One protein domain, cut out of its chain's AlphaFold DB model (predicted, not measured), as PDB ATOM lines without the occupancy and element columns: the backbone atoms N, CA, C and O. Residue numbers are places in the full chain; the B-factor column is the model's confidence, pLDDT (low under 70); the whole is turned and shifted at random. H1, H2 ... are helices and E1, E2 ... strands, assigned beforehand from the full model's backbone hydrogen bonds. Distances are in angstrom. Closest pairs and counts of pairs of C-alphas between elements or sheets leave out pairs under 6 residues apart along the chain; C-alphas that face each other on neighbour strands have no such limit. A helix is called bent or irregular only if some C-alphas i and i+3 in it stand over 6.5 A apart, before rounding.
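What this domain is: This is residues 191 to 315 of the 316 residues of the protein "Cytochrome c" of Actinobacteria bacterium (UniProt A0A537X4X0). Four helices that run in different directions pack in a chain of contacts, joined by long links: short H2 lies near the middle, H4 meets it near Thr 222 with residues 278 to 282 to make a corner, H5 packs near Ile 228 of H2 with residues 302 to 306, and H3 crosses H4 at residues 271 to 275. The small hairpin E1-E2 lies at one end of the longest span and the start of H5 at the other, and residues 307 to 315 stick out, of which 307 to 313 belong to H5. You will find 125 residues with five named helices and two named strands, in the order H1 E1 E2 H2 H3 H4 H5; the sheet E1 - E2 is antiparallel and the class is mostly helix. The whole is compact, with a radius of gyration of the C-alphas of 15.3 A and spans of 42 by 40 by 28 A.

Where its parts are: Find C-alpha 191 at (176.116, 141.029, 103.734), where H1 begins; it covers residues 191 to 194. E1, residues 203 to 206, and E2, residues 213 to 216, come next, each 10.0 A long. H2, residues 221 to 229, runs 14.5 A and is irregular, with C-alphas 225 and 228 8.9 A apart. H3, residues 241 to 250, runs 14.4 A. From C-alpha 268 at (186.822, 158.041, 102.982), H4 runs 20.8 A to residue 282. H5, residues 296 to 313, runs 25.9 A and ends at C-alpha 313, (180.066, 149.950, 70.896).

How they stand to each other: H1 and H2 are close but not clearly touching; their closest C-alphas, of His 194 and Leu 221, are 7.2 A apart. Look next at the hairpin E1 and E2, antiparallel at 137 degrees, where N 203 and O 216 are 2.9 A apart and N 214 and O 205 2.7 A, within hydrogen-bond range. H2 touches H4, about perpendicular at 80 degrees, closest at the C-alphas of Thr 222 and Ser 282, 4.5 A. H2 also touches H5 at a steep tilt of 61 degrees, the same way, closest at the C-alphas of Ile 228 and Ala 302, 6.1 A. H2 and H3 are near each other. H3 touches H4 at a steep tilt of 52 degrees, opposite ways, closest at the C-alphas of Tyr 245 and Val 275, 6.9 A. H3 and H5 are apart. In H3, H4 and H5 every O i to N i+4 pair is within hydrogen-bond range; in H2 0 of 5 are, beside 3 of 6 O i to N i+3 pairs, and H1 is too short for an O i to N i+4 pair.

The domain as a whole: The two C-alphas farthest apart, of Gly 211 and Asp 297, are 44.3 A apart. The printed part has no cut. The links H2 to H3, H3 to H4 and H4 to H5 are long, with 11, 17 and 13 residues. The mean pLDDT of the printed part is 91.2, and residues 310 to 315 are under 70.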
ATOM      1  N   THR A 191     176.580 142.425 103.743       96.56
ATOM      2  CA  THR A 191     176.116 141.029 103.734       96.56
ATOM      3  C   THR A 191     174.602 140.870 103.592       96.56
ATOM      4  O   THR A 191     174.142 139.807 103.182       96.56
ATOM      5  N   ARG A 192     173.802 141.912 103.866       94.06
ATOM      6  CA  ARG A 192     172.339 141.857 103.697       94.06
ATOM      7  C   ARG A 192     171.924 141.675 102.238       94.06
ATOM      8  O   ARG A 192     170.860 141.119 101.992       94.06
ATOM      9  N   CYS A 193     172.756 142.128 101.303       94.38
ATOM     10  CA  CYS A 193     172.499 142.010  99.869       94.38
ATOM     11  C   CYS A 193     173.443 140.999  99.208       94.38
ATOM     12  O   CYS A 193     173.010 140.200  98.385       94.38
ATOM     13  N   HIS A 194     174.719 140.987  99.599       95.50
ATOM     14  CA  HIS A 194     175.740 140.116  99.002       95.50
ATOM     15  C   HIS A 194     175.864 138.742  99.683       95.50
ATOM     16  O   HIS A 194     176.814 138.008  99.419       95.50
ATOM     17  N   GLY A 195     174.925 138.399 100.567       94.62
ATOM     18  CA  GLY A 195     174.940 137.161 101.341       94.62
ATOM     19  C   GLY A 195     175.917 137.197 102.521       94.62
ATOM     20  O   GLY A 195     176.847 138.004 102.579       94.62
ATOM     21  N   ASN A 196     175.723 136.284 103.476       93.25
ATOM     22  CA  ASN A 196     176.521 136.228 104.711       93.25
ATOM     23  C   ASN A 196     178.014 135.975 104.457       93.25
ATOM     24  O   ASN A 196     178.850 136.442 105.221       93.25
ATOM     25  N   GLU A 197     178.338 135.262 103.379       94.38
ATOM     26  CA  GLU A 197     179.716 134.971 102.965       94.38
ATOM     27  C   GLU A 197     180.217 135.907 101.855       94.38
ATOM     28  O   GLU A 197     181.257 135.644 101.260       94.38
ATOM     29  N   LEU A 198     179.471 136.975 101.538       96.62
ATOM     30  CA  LEU A 198     179.763 137.905 100.442       96.62
ATOM     31  C   LEU A 198     179.835 137.250  99.049       96.62
ATOM     32  O   LEU A 198     180.377 137.843  98.120       96.62
ATOM     33  N   LYS A 199     179.253 136.056  98.888       95.38
ATOM     34  CA  LYS A 199     179.246 135.270  97.642       95.38
ATOM     35  C   LYS A 199     178.195 135.703  96.614       95.38
ATOM     36  O   LYS A 199     178.002 135.028  95.608       95.38
ATOM     37  N   GLY A 200     177.535 136.831  96.854       92.00
ATOM     38  CA  GLY A 200     176.394 137.296  96.076       92.00
ATOM     39  C   GLY A 200     175.075 136.857  96.706       92.00
ATOM     40  O   GLY A 200     175.041 136.132  97.704       92.00
ATOM     41  N   GLY A 201     173.971 137.345  96.156       89.75
ATOM     42  CA  GLY A 201     172.659 137.095  96.738       89.75
ATOM     43  C   GLY A 201     171.509 137.380  95.793       89.75
ATOM     44  O   GLY A 201     171.691 137.618  94.602       89.75
ATOM     45  N   VAL A 202     170.308 137.349  96.361       90.69
ATOM     46  CA  VAL A 202     169.068 137.729  95.688       90.69
ATOM     47  C   VAL A 202     168.326 138.668  96.622       90.69
ATOM     48  O   VAL A 202     168.042 138.304  97.764       90.69
ATOM     49  N   VAL A 203     168.028 139.873  96.150       89.75
ATOM     50  CA  VAL A 203     167.263 140.867  96.910       89.75
ATOM     51  C   VAL A 203     165.967 141.184  96.177       89.75
ATOM     52  O   VAL A 203     165.982 141.304  94.953       89.75
ATOM     53  N   PRO A 204     164.828 141.302  96.879       87.38
ATOM     54  CA  PRO A 204     163.620 141.809  96.253       87.38
ATOM     55  C   PRO A 204     163.866 143.251  95.807       87.38
ATOM     56  O   PRO A 204     164.421 144.059  96.553       87.38
ATOM     57  N   TYR A 205     163.445 143.554  94.591       84.19
ATOM     58  CA  TYR A 205     163.560 144.867  93.980       84.19
ATOM     59  C   TYR A 205     162.207 145.266  93.405       84.19
ATOM     60  O   TYR A 205     161.440 144.413  92.974       84.19
ATOM     61  N   THR A 206     161.913 146.558  93.383       83.69
ATOM     62  CA  THR A 206     160.746 147.086  92.681       83.69
ATOM     63  C   THR A 206     161.251 148.069  91.651       83.69
ATOM     64  O   THR A 206     161.896 149.051  92.019       83.69
ATOM     65  N   ASP A 207     160.947 147.810  90.383       80.81
ATOM     66  CA  ASP A 207     161.333 148.697  89.292       80.81
ATOM     67  C   ASP A 207     160.741 150.099  89.541       80.81
ATOM     68  O   ASP A 207     159.517 150.237  89.634       80.81
ATOM     69  N   PRO A 208     161.568 151.154  89.669       78.81
ATOM     70  CA  PRO A 208     161.099 152.503  89.958       78.81
ATOM     71  C   PRO A 208     160.322 153.114  88.786       78.81
ATOM     72  O   PRO A 208     159.587 154.079  88.980       78.81
ATOM     73  N   THR A 209     160.475 152.566  87.579       83.81
ATOM     74  CA  THR A 209     159.828 153.023  86.346       83.81
ATOM     75  C   THR A 209     158.485 152.332  86.137       83.81
ATOM     76  O   THR A 209     157.507 152.984  85.783       83.81
ATOM     77  N   THR A 210     158.423 151.011  86.343       87.25
ATOM     78  CA  THR A 210     157.217 150.209  86.059       87.25
ATOM     79  C   THR A 210     156.414 149.827  87.303       87.25
ATOM     80  O   THR A 210     155.251 149.445  87.186       87.25
ATOM     81  N   GLY A 211     157.001 149.925  88.500       86.06
ATOM     82  CA  GLY A 211     156.386 149.522  89.767       86.06
ATOM     83  C   GLY A 211     156.245 148.006  89.942       86.06
ATOM     84  O   GLY A 211     155.636 147.556  90.914       86.06
ATOM     85  N   VAL A 212     156.778 147.210  89.012       90.00
ATOM     86  CA  VAL A 212     156.672 145.749  89.038       90.00
ATOM     87  C   VAL A 212     157.687 145.180  90.037       90.00
ATOM     88  O   VAL A 212     158.867 145.543  89.981       90.00
ATOM     89  N   PRO A 213     157.264 144.291  90.956       88.31
ATOM     90  CA  PRO A 213     158.192 143.592  91.832       88.31
ATOM     91  C   PRO A 213     159.024 142.584  91.031       88.31
ATOM     92  O   PRO A 213     158.510 141.842  90.194       88.31
ATOM     93  N   GLY A 214     160.310 142.529  91.335       87.88
ATOM     94  CA  GLY A 214     161.292 141.636  90.745       87.88
ATOM     95  C   GLY A 214     162.403 141.297  91.735       87.88
ATOM     96  O   GLY A 214     162.265 141.463  92.950       87.88
ATOM     97  N   TYR A 215     163.517 140.805  91.201       88.94
ATOM     98  CA  TYR A 215     164.681 140.409  91.983       88.94
ATOM     99  C   TYR A 215     165.950 141.033  91.408       88.94
ATOM    100  O   TYR A 215     166.213 140.925  90.211       88.94
ATOM    101  N   GLY A 216     166.739 141.658  92.276       87.50
ATOM    102  CA  GLY A 216     168.114 142.046  92.005       87.50
ATOM    103  C   GLY A 216     169.071 140.920  92.391       87.50
ATOM    104  O   GLY A 216     168.837 140.201  93.367       87.50
ATOM    105  N   TYR A 217     170.173 140.797  91.653       90.38
ATOM    106  CA  TYR A 217     171.203 139.774  91.867       90.38
ATOM    107  C   TYR A 217     172.554 140.430  92.186       90.38
ATOM    108  O   TYR A 217     173.372 140.628  91.284       90.38
ATOM    109  N   PRO A 218     172.799 140.833  93.448       92.25
ATOM    110  CA  PRO A 218     174.086 141.382  93.851       92.25
ATOM    111  C   PRO A 218     175.231 140.399  93.556       92.25
ATOM    112  O   PRO A 218     175.119 139.219  93.907       92.25
ATOM    113  N   PRO A 219     176.338 140.859  92.944       92.62
ATOM    114  CA  PRO A 219     177.426 139.984  92.520       92.62
ATOM    115  C   PRO A 219     178.251 139.465  93.705       92.62
ATOM    116  O   PRO A 219     178.191 140.003  94.817       92.62
ATOM    117  N   ASN A 220     179.058 138.438  93.439       95.19
ATOM    118  CA  ASN A 220     179.986 137.844  94.395       95.19
ATOM    119  C   ASN A 220     181.160 138.785  94.707       95.19
ATOM    120  O   ASN A 220     182.013 139.015  93.869       95.19
ATOM    121  N   LEU A 221     181.279 139.296  95.929       95.88
ATOM    122  CA  LEU A 221     182.392 140.184  96.276       95.88
ATOM    123  C   LEU A 221     183.702 139.438  96.582       95.88
ATOM    124  O   LEU A 221     184.752 140.077  96.638       95.88
ATOM    125  N   THR A 222     183.686 138.111  96.750       96.50
ATOM    126  CA  THR A 222     184.911 137.311  96.928       96.50
ATOM    127  C   THR A 222     185.698 137.135  95.629       96.50
ATOM    128  O   THR A 222     186.858 136.743  95.672       96.50
ATOM    129  N   THR A 223     185.130 137.469  94.474       96.44
ATOM    130  CA  THR A 223     185.801 137.404  93.164       96.44
ATOM    131  C   THR A 223     185.896 138.773  92.490       96.44
ATOM    132  O   THR A 223     186.249 138.871  91.321       96.44
ATOM    133  N   ILE A 224     185.661 139.863  93.234       95.88
ATOM    134  CA  ILE A 224     185.631 141.226  92.678       95.88
ATOM    135  C   ILE A 224     186.920 141.625  91.946       95.88
ATOM    136  O   ILE A 224     186.868 142.413  91.002       95.88
ATOM    137  N   CYS A 225     188.067 141.069  92.345       97.19
ATOM    138  CA  CYS A 225     189.355 141.338  91.717       97.19
ATOM    139  C   CYS A 225     189.602 140.571  90.408       97.19
ATOM    140  O   CYS A 225     190.648 140.778  89.805       97.19
ATOM    141  N   GLU A 226     188.684 139.723  89.940       95.69
ATOM    142  CA  GLU A 226     188.699 139.244  88.546       95.69
ATOM    143  C   GLU A 226     188.210 140.343  87.595       95.69
ATOM    144  O   GLU A 226     188.691 140.473  86.468       95.69
ATOM    145  N   GLY A 227     187.291 141.191  88.068       94.12
ATOM    146  CA  GLY A 227     186.753 142.309  87.303       94.12
ATOM    147  C   GLY A 227     186.200 141.885  85.941       94.12
ATOM    148  O   GLY A 227     185.508 140.876  85.819       94.12
ATOM    149  N   ILE A 228     186.533 142.652  84.904       94.19
ATOM    150  CA  ILE A 228     186.166 142.352  83.512       94.19
ATOM    151  C   ILE A 228     186.867 141.099  82.945       94.19
ATOM    152  O   ILE A 228     186.465 140.599  81.899       94.19
ATOM    153  N   LEU A 229     187.919 140.587  83.599       93.38
ATOM    154  CA  LEU A 229     188.616 139.369  83.160       93.38
ATOM    155  C   LEU A 229     187.909 138.085  83.609       93.38
ATOM    156  O   LEU A 229     188.306 137.001  83.178       93.38
ATOM    157  N   ASP A 230     186.887 138.197  84.461       89.12
ATOM    158  CA  ASP A 230     186.067 137.072  84.890       89.12
ATOM    159  C   ASP A 230     185.366 136.422  83.677       89.12
ATOM    160  O   ASP A 230     184.532 137.064  83.030       89.12
ATOM    161  N   PRO A 231     185.638 135.140  83.368       79.69
ATOM    162  CA  PRO A 231     185.010 134.446  82.248       79.69
ATOM    163  C   PRO A 231     183.498 134.259  82.428       79.69
ATOM    164  O   PRO A 231     182.792 134.022  81.448       79.69
ATOM    165  N   THR A 232     182.990 134.357  83.658       83.06
ATOM    166  CA  THR A 232     181.556 134.284  83.960       83.06
ATOM    167  C   THR A 232     180.861 135.644  83.880       83.06
ATOM    168  O   THR A 232     179.630 135.699  83.867       83.06
ATOM    169  N   GLY A 233     181.628 136.734  83.766       80.00
ATOM    170  CA  GLY A 233     181.100 138.086  83.623       80.00
ATOM    171  C   GLY A 233     180.460 138.649  84.895       80.00
ATOM    172  O   GLY A 233     179.535 139.453  84.797       80.00
ATOM    173  N   GLY A 234     180.921 138.257  86.087       82.56
ATOM    174  CA  GLY A 234     180.379 138.704  87.374       82.56
ATOM    175  C   GLY A 234     180.652 140.176  87.708       82.56
ATOM    176  O   GLY A 234     179.872 140.804  88.433       82.56
ATOM    177  N   HIS A 235     181.720 140.766  87.154       91.06
ATOM    178  CA  HIS A 235     182.142 142.146  87.438       91.06
ATOM    179  C   HIS A 235     182.537 142.949  86.181       91.06
ATOM    180  O   HIS A 235     183.624 143.527  86.132       91.06
ATOM    181  N   PRO A 236     181.648 143.087  85.183       88.44
ATOM    182  CA  PRO A 236     182.017 143.567  83.846       88.44
ATOM    183  C   PRO A 236     182.470 145.034  83.803       88.44
ATOM    184  O   PRO A 236     183.116 145.453  82.853       88.44
ATOM    185  N   THR A 237     182.146 145.833  84.822       89.69
ATOM    186  CA  THR A 237     182.512 147.259  84.879       89.69
ATOM    187  C   THR A 237     183.726 147.542  85.761       89.69
ATOM    188  O   THR A 237     184.039 148.707  85.981       89.69
ATOM    189  N   ILE A 238     184.347 146.521  86.359       94.25
ATOM    190  CA  ILE A 238     185.485 146.706  87.262       94.25
ATOM    191  C   ILE A 238     186.757 146.423  86.463       94.25
ATOM    192  O   ILE A 238     187.045 145.277  86.123       94.25
ATOM    193  N   VAL A 239     187.511 147.475  86.146       94.50
ATOM    194  CA  VAL A 239     188.776 147.391  85.391       94.50
ATOM    195  C   VAL A 239     189.976 147.789  86.249       94.50
ATOM    196  O   VAL A 239     191.127 147.524  85.907       94.50
ATOM    197  N   SER A 240     189.711 148.417  87.391       94.94
ATOM    198  CA  SER A 240     190.687 148.900  88.350       94.94
ATOM    199  C   SER A 240     190.114 148.925  89.768       94.94
ATOM    200  O   SER A 240     188.901 148.932  89.986       94.94
ATOM    201  N   VAL A 241     191.003 149.037  90.757       95.94
ATOM    202  CA  VAL A 241     190.615 149.263  92.158       95.94
ATOM    203  C   VAL A 241     189.770 150.535  92.319       95.94
ATOM    204  O   VAL A 241     188.871 150.575  93.155       95.94
ATOM    205  N   ASN A 242     190.009 151.565  91.501       96.38
ATOM    206  CA  ASN A 242     189.240 152.806  91.559       96.38
ATOM    207  C   ASN A 242     187.755 152.589  91.231       96.38
ATOM    208  O   ASN A 242     186.911 153.261  91.815       96.38
ATOM    209  N   ASP A 243     187.415 151.622  90.379       96.25
ATOM    210  CA  ASP A 243     186.013 151.320  90.061       96.25
ATOM    211  C   ASP A 243     185.298 150.690  91.258       96.25
ATOM    212  O   ASP A 243     184.123 150.961  91.496       96.25
ATOM    213  N   ILE A 244     186.020 149.916  92.077       97.00
ATOM    214  CA  ILE A 244     185.502 149.390  93.348       97.00
ATOM    215  C   ILE A 244     185.186 150.553  94.296       97.00
ATOM    216  O   ILE A 244     184.095 150.606  94.869       97.00
ATOM    217  N   TYR A 245     186.106 151.516  94.424       97.69
ATOM    218  CA  TYR A 245     185.855 152.737  95.193       97.69
ATOM    219  C   TYR A 245     184.651 153.502  94.647       97.69
ATOM    220  O   TYR A 245     183.789 153.886  95.429       97.69
ATOM    221  N   GLN A 246     184.561 153.708  93.332       96.44
ATOM    222  CA  GLN A 246     183.453 154.444  92.725       96.44
ATOM    223  C   GLN A 246     182.107 153.768  92.983       96.44
ATOM    224  O   GLN A 246     181.194 154.436  93.461       96.44
ATOM    225  N   VAL A 247     181.995 152.456  92.756       95.81
ATOM    226  CA  VAL A 247     180.749 151.709  92.985       95.81
ATOM    227  C   VAL A 247     180.326 151.763  94.453       95.81
ATOM    228  O   VAL A 247     179.150 151.967  94.735       95.81
ATOM    229  N   ILE A 248     181.253 151.631  95.407       96.81
ATOM    230  CA  ILE A 248     180.907 151.720  96.836       96.81
ATOM    231  C   ILE A 248     180.544 153.158  97.227       96.81
ATOM    232  O   ILE A 248     179.577 153.378  97.957       96.81
ATOM    233  N   GLN A 249     181.297 154.150  96.750       97.75
ATOM    234  CA  GLN A 249     181.062 155.551  97.090       97.75
ATOM    235  C   GLN A 249     179.722 156.049  96.547       97.75
ATOM    236  O   GLN A 249     178.961 156.652  97.302       97.75
ATOM    237  N   GLN A 250     179.450 155.794  95.267       96.88
ATOM    238  CA  GLN A 250     178.323 156.356  94.518       96.88
ATOM    239  C   GLN A 250     177.102 155.433  94.480       96.88
ATOM    240  O   GLN A 250     175.997 155.901  94.221       96.88
ATOM    241  N   GLY A 251     177.280 154.141  94.759       93.06
ATOM    242  CA  GLY A 251     176.263 153.136  94.481       93.06
ATOM    243  C   GLY A 251     176.207 152.780  92.994       93.06
ATOM    244  O   GLY A 251     176.869 153.386  92.149       93.06
ATOM    245  N   ARG A 252     175.419 151.756  92.664       88.81
ATOM    246  CA  ARG A 252     175.141 151.341  91.280       88.81
ATOM    247  C   ARG A 252     173.878 150.492  91.240       88.81
ATOM    248  O   ARG A 252     173.798 149.488  91.950       88.81
ATOM    249  N   GLY A 253     172.939 150.840  90.360       84.38
ATOM    250  CA  GLY A 253     171.632 150.181  90.317       84.38
ATOM    251  C   GLY A 253     170.941 150.316  91.673       84.38
ATOM    252  O   GLY A 253     170.795 151.426  92.174       84.38
ATOM    253  N   ASP A 254     170.609 149.185  92.291       84.19
ATOM    254  CA  ASP A 254     169.902 149.146  93.580       84.19
ATOM    255  C   ASP A 254     170.837 149.237  94.790       84.19
ATOM    256  O   ASP A 254     170.384 149.361  95.930       84.19
ATOM    257  N   MET A 255     172.153 149.153  94.566       91.50
ATOM    258  CA  MET A 255     173.125 149.362  95.628       91.50
ATOM    259  C   MET A 255     173.185 150.860  95.956       91.50
ATOM    260  O   MET A 255     173.530 151.646  95.069       91.50
ATOM    261  N   PRO A 256     172.904 151.265  97.209       92.44
ATOM    262  CA  PRO A 256     172.957 152.666  97.597       92.44
ATOM    263  C   PRO A 256     174.394 153.193  97.587       92.44
ATOM    264  O   PRO A 256     175.363 152.438  97.698       92.44
ATOM    265  N   SER A 257     174.518 154.513  97.521       95.88
ATOM    266  CA  SER A 257     175.752 155.238  97.806       95.88
ATOM    267  C   SER A 257     176.137 155.115  99.279       95.88
ATOM    268  O   SER A 257     175.312 155.372 100.161       95.88
ATOM    269  N   TRP A 258     177.402 154.810  99.568       96.38
ATOM    270  CA  TRP A 258     177.887 154.738 100.950       96.38
ATOM    271  C   TRP A 258     178.729 155.927 101.376       96.38
ATOM    272  O   TRP A 258     178.820 156.179 102.572       96.38
ATOM    273  N   SER A 259     179.292 156.701 100.451       97.19
ATOM    274  CA  SER A 259     180.117 157.854 100.819       97.19
ATOM    275  C   SER A 259     179.293 159.065 101.212       97.19
ATOM    276  O   SER A 259     178.359 159.435 100.504       97.19
ATOM    277  N   ILE A 260     179.735 159.777 102.249       97.00
ATOM    278  CA  ILE A 260     179.222 161.108 102.609       97.00
ATOM    279  C   ILE A 260     179.226 162.098 101.435       97.00
ATOM    280  O   ILE A 260     178.399 163.004 101.388       97.00
ATOM    281  N   ARG A 261     180.120 161.912 100.454       96.75
ATOM    282  CA  ARG A 261     180.209 162.754  99.249       96.75
ATOM    283  C   ARG A 261     179.031 162.549  98.294       96.75
ATOM    284  O   ARG A 261     178.746 163.434  97.495       96.75
ATOM    285  N   TYR A 262     178.354 161.405  98.387       96.19
ATOM    286  CA  TYR A 262     177.263 160.996  97.505       96.19
ATOM    287  C   TYR A 262     176.001 160.629  98.298       96.19
ATOM    288  O   TYR A 262     175.266 159.752  97.884       96.19
ATOM    289  N   ALA A 263     175.735 161.302  99.426       94.12
ATOM    290  CA  ALA A 263     174.568 161.072 100.296       94.12
ATOM    291  C   ALA A 263     174.538 159.728 101.060       94.12
ATOM    292  O   ALA A 263     173.495 159.323 101.573       94.12
ATOM    293  N   GLY A 264     175.683 159.058 101.192       95.56
ATOM    294  CA  GLY A 264     175.887 157.947 102.118       95.56
ATOM    295  C   GLY A 264     176.369 158.384 103.509       95.56
ATOM    296  O   GLY A 264     176.464 159.572 103.813       95.56
ATOM    297  N   ALA A 265     176.674 157.409 104.368       95.06
ATOM    298  CA  ALA A 265     177.011 157.633 105.779       95.06
ATOM    299  C   ALA A 265     178.506 157.477 106.120       95.06
ATOM    300  O   ALA A 265     178.893 157.757 107.252       95.06
ATOM    301  N   LEU A 266     179.329 157.003 105.181       97.62
ATOM    302  CA  LEU A 266     180.717 156.615 105.424       97.62
ATOM    303  C   LEU A 266     181.710 157.675 104.955       97.62
ATOM    304  O   LEU A 266     181.575 158.235 103.863       97.62
ATOM    305  N   ASP A 267     182.738 157.908 105.765       97.44
ATOM    306  CA  ASP A 267     183.892 158.708 105.368       97.44
ATOM    307  C   ASP A 267     184.857 157.927 104.451       97.44
ATOM    308  O   ASP A 267     184.707 156.726 104.200       97.44
ATOM    309  N   ASP A 268     185.863 158.625 103.923       97.12
ATOM    310  CA  ASP A 268     186.822 158.041 102.982       97.12
ATOM    311  C   ASP A 268     187.668 156.918 103.624       97.12
ATOM    312  O   ASP A 268     188.044 155.963 102.939       97.12
ATOM    313  N   GLN A 269     187.942 156.984 104.934       97.12
ATOM    314  CA  GLN A 269     188.726 155.968 105.643       97.12
ATOM    315  C   GLN A 269     187.920 154.681 105.839       97.12
ATOM    316  O   GLN A 269     188.443 153.590 105.617       97.12
ATOM    317  N   GLN A 270     186.647 154.791 106.217       97.69
ATOM    318  CA  GLN A 270     185.746 153.647 106.366       97.69
ATOM    319  C   GLN A 270     185.557 152.918 105.031       97.69
ATOM    320  O   GLN A 270     185.593 151.689 104.982       97.69
ATOM    321  N   ILE A 271     185.425 153.667 103.932       98.25
ATOM    322  CA  ILE A 271     185.364 153.086 102.585       98.25
ATOM    323  C   ILE A 271     186.681 152.399 102.236       98.25
ATOM    324  O   ILE A 271     186.666 151.278 101.733       98.25
ATOM    325  N   ASN A 272     187.817 153.032 102.531       98.19
ATOM    326  CA  ASN A 272     189.123 152.423 102.320       98.19
ATOM    327  C   ASN A 272     189.283 151.101 103.086       98.19
ATOM    328  O   ASN A 272     189.798 150.135 102.526       98.19
ATOM    329  N   ASP A 273     188.825 151.029 104.335       98.56
ATOM    330  CA  ASP A 273     188.882 149.806 105.139       98.56
ATOM    331  C   ASP A 273     188.025 148.687 104.518       98.56
ATOM    332  O   ASP A 273     188.496 147.554 104.386       98.56
ATOM    333  N   ILE A 274     186.806 149.008 104.059       98.25
ATOM    334  CA  ILE A 274     185.935 148.065 103.338       98.25
ATOM    335  C   ILE A 274     186.621 147.574 102.059       98.25
ATOM    336  O   ILE A 274     186.740 146.366 101.861       98.25
ATOM    337  N   VAL A 275     187.113 148.480 101.209       98.38
ATOM    338  CA  VAL A 275     187.789 148.118  99.950       98.38
ATOM    339  C   VAL A 275     189.024 147.261 100.220       98.38
ATOM    340  O   VAL A 275     189.215 146.235  99.570       98.38
ATOM    341  N   THR A 276     189.827 147.616 101.225       98.38
ATOM    342  CA  THR A 276     191.010 146.843 101.625       98.38
ATOM    343  C   THR A 276     190.628 145.425 102.051       98.38
ATOM    344  O   THR A 276     191.293 144.463 101.662       98.38
ATOM    345  N   TYR A 277     189.545 145.272 102.818       98.56
ATOM    346  CA  TYR A 277     189.028 143.963 103.206       98.56
ATOM    347  C   TYR A 277     188.527 143.152 101.999       98.56
ATOM    348  O   TYR A 277     188.899 141.985 101.868       98.56
ATOM    349  N   LEU A 278     187.759 143.763 101.089       98.12
ATOM    350  CA  LEU A 278     187.255 143.106  99.877       98.12
ATOM    351  C   LEU A 278     188.393 142.631  98.961       98.12
ATOM    352  O   LEU A 278     188.394 141.486  98.512       98.12
ATOM    353  N   ILE A 279     189.415 143.466  98.752       98.12
ATOM    354  CA  ILE A 279     190.613 143.078  97.998       98.12
ATOM    355  C   ILE A 279     191.335 141.925  98.697       98.12
ATOM    356  O   ILE A 279     191.796 140.995  98.035       98.12
ATOM    357  N   ASN A 280     191.431 141.951 100.030       98.06
ATOM    358  CA  ASN A 280     192.098 140.900 100.793       98.06
ATOM    359  C   ASN A 280     191.387 139.544 100.685       98.06
ATOM    360  O   ASN A 280     192.063 138.536 100.502       98.06
ATOM    361  N   ILE A 281     190.056 139.492 100.808       97.75
ATOM    362  CA  ILE A 281     189.314 138.230 100.638       97.75
ATOM    363  C   ILE A 281     189.336 137.772  99.183       97.75
ATOM    364  O   ILE A 281     189.465 136.580  98.923       97.75
ATOM    365  N   SER A 282     189.291 138.709  98.232       97.06
ATOM    366  CA  SER A 282     189.299 138.353  96.821       97.06
ATOM    367  C   SER A 282     190.649 137.817  96.368       97.06
ATOM    368  O   SER A 282     190.719 136.786  95.708       97.06
ATOM    369  N   SER A 283     191.741 138.405  96.853       96.38
ATOM    370  CA  SER A 283     193.100 137.944  96.551       96.38
ATOM    371  C   SER A 283     193.445 136.567  97.131       96.38
ATOM    372  O   SER A 283     194.480 136.013  96.778       96.38
ATOM    373  N   GLN A 284     192.615 136.009  98.019       95.81
ATOM    374  CA  GLN A 284     192.781 134.638  98.521       95.81
ATOM    375  C   GLN A 284     192.182 133.585  97.582       95.81
ATOM    376  O   GLN A 284     192.572 132.422  97.658       95.81
ATOM    377  N   VAL A 285     191.231 133.977  96.729       94.69
ATOM    378  CA  VAL A 285     190.489 133.068  95.843       94.69
ATOM    379  C   VAL A 285     190.904 133.267  94.387       94.69
ATOM    380  O   VAL A 285     191.055 132.292  93.655       94.69
ATOM    381  N   VAL A 286     191.119 134.519  93.981       95.00
ATOM    382  CA  VAL A 286     191.410 134.896  92.598       95.00
ATOM    383  C   VAL A 286     192.871 134.589  92.243       95.00
ATOM    384  O   VAL A 286     193.780 135.096  92.914       95.00
ATOM    385  N   PRO A 287     193.130 133.813  91.173       94.81
ATOM    386  CA  PRO A 287     194.474 133.576  90.658       94.81
ATOM    387  C   PRO A 287     195.211 134.874  90.302       94.81
ATOM    388  O   PRO A 287     194.627 135.830  89.792       94.81
ATOM    389  N   ASN A 288     196.525 134.920  90.539       95.00
ATOM    390  CA  ASN A 288     197.313 136.145  90.363       95.00
ATOM    391  C   ASN A 288     197.299 136.687  88.919       95.00
ATOM    392  O   ASN A 288     197.441 137.885  88.714       95.00
ATOM    393  N   ASP A 289     197.144 135.834  87.908       94.62
ATOM    394  CA  ASP A 289     197.073 136.216  86.493       94.62
ATOM    395  C   ASP A 289     195.757 136.900  86.089       94.62
ATOM    396  O   ASP A 289     195.739 137.601  85.073       94.62
ATOM    397  N   LEU A 290     194.703 136.742  86.899       94.62
ATOM    398  CA  LEU A 290     193.403 137.403  86.748       94.62
ATOM    399  C   LEU A 290     193.180 138.531  87.765       94.62
ATOM    400  O   LEU A 290     192.279 139.342  87.581       94.62
ATOM    401  N   ASN A 291     193.993 138.614  88.821       96.31
ATOM    402  CA  ASN A 291     193.799 139.571  89.908       96.31
ATOM    403  C   ASN A 291     194.194 141.007  89.511       96.31
ATOM    404  O   ASN A 291     195.344 141.420  89.670       96.31
ATOM    405  N   ILE A 292     193.226 141.807  89.061       96.75
ATOM    406  CA  ILE A 292     193.441 143.204  88.647       96.75
ATOM    407  C   ILE A 292     193.773 144.144  89.817       96.75
ATOM    408  O   ILE A 292     194.213 145.271  89.595       96.75
ATOM    409  N   CYS A 293     193.527 143.720  91.060       96.50
ATOM    410  CA  CYS A 293     193.736 144.545  92.248       96.50
ATOM    411  C   CYS A 293     195.193 144.543  92.718       96.50
ATOM    412  O   CYS A 293     195.660 145.534  93.279       96.50
ATOM    413  N   THR A 294     195.899 143.425  92.540       95.69
ATOM    414  CA  THR A 294     197.274 143.239  93.031       95.69
ATOM    415  C   THR A 294     198.289 143.042  91.914       95.69
ATOM    416  O   THR A 294     199.472 143.305  92.137       95.69
ATOM    417  N   ASN A 295     197.861 142.600  90.725       96.56
ATOM    418  CA  ASN A 295     198.747 142.354  89.596       96.56
ATOM    419  C   ASN A 295     198.597 143.439  88.507       96.56
ATOM    420  O   ASN A 295     197.567 143.488  87.826       96.56
ATOM    421  N   PRO A 296     199.632 144.271  88.271       95.81
ATOM    422  CA  PRO A 296     199.586 145.312  87.246       95.81
ATOM    423  C   PRO A 296     199.448 144.759  85.818       95.81
ATOM    424  O   PRO A 296     198.853 145.420  84.972       95.81
ATOM    425  N   ASP A 297     199.931 143.544  85.536       96.50
ATOM    426  CA  ASP A 297     199.790 142.936  84.207       96.50
ATOM    427  C   ASP A 297     198.338 142.524  83.934       96.50
ATOM    428  O   ASP A 297     197.831 142.701  82.824       96.50
ATOM    429  N   ALA A 298     197.648 141.992  84.949       95.81
ATOM    430  CA  ALA A 298     196.221 141.687  84.866       95.81
ATOM    431  C   ALA A 298     195.413 142.978  84.697       95.81
ATOM    432  O   ALA A 298     194.563 143.068  83.813       95.81
ATOM    433  N   GLN A 299     195.747 144.021  85.461       95.75
ATOM    434  CA  GLN A 299     195.126 145.335  85.314       95.75
ATOM    435  C   GLN A 299     195.316 145.913  83.900       95.75
ATOM    436  O   GLN A 299     194.363 146.404  83.297       95.75
ATOM    437  N   ALA A 300     196.517 145.814  83.325       95.56
ATOM    438  CA  ALA A 300     196.778 146.273  81.963       95.56
ATOM    439  C   ALA A 300     195.939 145.511  80.921       95.56
ATOM    440  O   ALA A 300     195.398 146.124  79.998       95.56
ATOM    441  N   LYS A 301     195.775 144.190  81.084       95.12
ATOM    442  CA  LYS A 301     194.890 143.379  80.231       95.12
ATOM    443  C   LYS A 301     193.427 143.799  80.365       95.12
ATOM    444  O   LYS A 301     192.752 143.927  79.348       95.12
ATOM    445  N   ALA A 302     192.954 144.035  81.588       93.88
ATOM    446  CA  ALA A 302     191.590 144.485  81.858       93.88
ATOM    447  C   ALA A 302     191.294 145.833  81.184       93.88
ATOM    448  O   ALA A 302     190.278 145.981  80.509       93.88
ATOM    449  N   LEU A 303     192.222 146.786  81.291       93.44
ATOM    450  CA  LEU A 303     192.118 148.086  80.624       93.44
ATOM    451  C   LEU A 303     192.105 147.950  79.096       93.44
ATOM    452  O   LEU A 303     191.296 148.595  78.432       93.44
ATOM    453  N   ALA A 304     192.961 147.096  78.529       93.88
ATOM    454  CA  ALA A 304     192.984 146.846  77.088       93.88
ATOM    455  C   ALA A 304     191.687 146.185  76.586       93.88
ATOM    456  O   ALA A 304     191.194 146.533  75.511       93.88
ATOM    457  N   LEU A 305     191.116 145.257  77.363       90.94
ATOM    458  CA  LEU A 305     189.836 144.622  77.050       90.94
ATOM    459  C   LEU A 305     188.693 145.643  77.073       90.94
ATOM    460  O   LEU A 305     187.961 145.756  76.096       90.94
ATOM    461  N   ALA A 306     188.613 146.459  78.123       88.44
ATOM    462  CA  ALA A 306     187.590 147.493  78.239       88.44
ATOM    463  C   ALA A 306     187.660 148.525  77.099       88.44
ATOM    464  O   ALA A 306     186.630 148.934  76.566       88.44
ATOM    465  N   GLN A 307     188.867 148.914  76.672       88.38
ATOM    466  CA  GLN A 307     189.051 149.789  75.507       88.38
ATOM    467  C   GLN A 307     188.545 149.140  74.217       88.38
ATOM    468  O   GLN A 307     187.896 149.801  73.407       88.38
ATOM    469  N   LYS A 308     188.817 147.846  74.019       85.31
ATOM    470  CA  LYS A 308     188.325 147.111  72.853       85.31
ATOM    471  C   LYS A 308     186.797 147.067  72.829       85.31
ATOM    472  O   LYS A 308     186.216 147.299  71.773       85.31
ATOM    473  N   ASP A 309     186.165 146.818  73.971       75.50
ATOM    474  CA  ASP A 309     184.707 146.736  74.064       75.50
ATOM    475  C   ASP A 309     184.043 148.099  73.811       75.50
ATOM    476  O   ASP A 309     183.037 148.163  73.103       75.50
ATOM    477  N   GLN A 310     184.652 149.202  74.263       66.44
ATOM    478  CA  GLN A 310     184.173 150.552  73.935       66.44
ATOM    479  C   GLN A 310     184.279 150.877  72.438       66.44
ATOM    480  O   GLN A 310     183.337 151.417  71.855       66.44
ATOM    481  N   VAL A 311     185.376 150.480  71.784       57.47
ATOM    482  CA  VAL A 311     185.556 150.652  70.330       57.47
ATOM    483  C   VAL A 311     184.536 149.832  69.525       57.47
ATOM    484  O   VAL A 311     184.156 150.230  68.426       57.47
ATOM    485  N   VAL A 312     184.058 148.702  70.057       57.31
ATOM    486  CA  VAL A 312     182.996 147.902  69.422       57.31
ATOM    487  C   VAL A 312     181.627 148.573  69.565       57.31
ATOM    488  O   VAL A 312     180.843 148.524  68.621       57.31
ATOM    489  N   THR A 313     181.343 149.242  70.686       53.16
ATOM    490  CA  THR A 313     180.066 149.950  70.896       53.16
ATOM    491  C   THR A 313     179.937 151.274  70.136       53.16
ATOM    492  O   THR A 313     178.823 151.751  69.947       53.16
ATOM    493  N   GLU A 314     181.045 151.863  69.679       50.16
ATOM    494  CA  GLU A 314     181.059 153.136  68.938       50.16
ATOM    495  C   GLU A 314     181.018 152.971  67.407       50.16
ATOM    496  O   GLU A 314     180.974 153.963  66.677       50.16
ATOM    497  N   LYS A 315     181.036 151.732  66.893       32.56
ATOM    498  CA  LYS A 315     180.960 151.480  65.450       32.56
ATOM    499  C   LYS A 315     179.485 151.446  64.999       32.56
ATOM    500  O   LYS A 315     178.762 150.572  65.474       32.56
TER     501      LYS A 315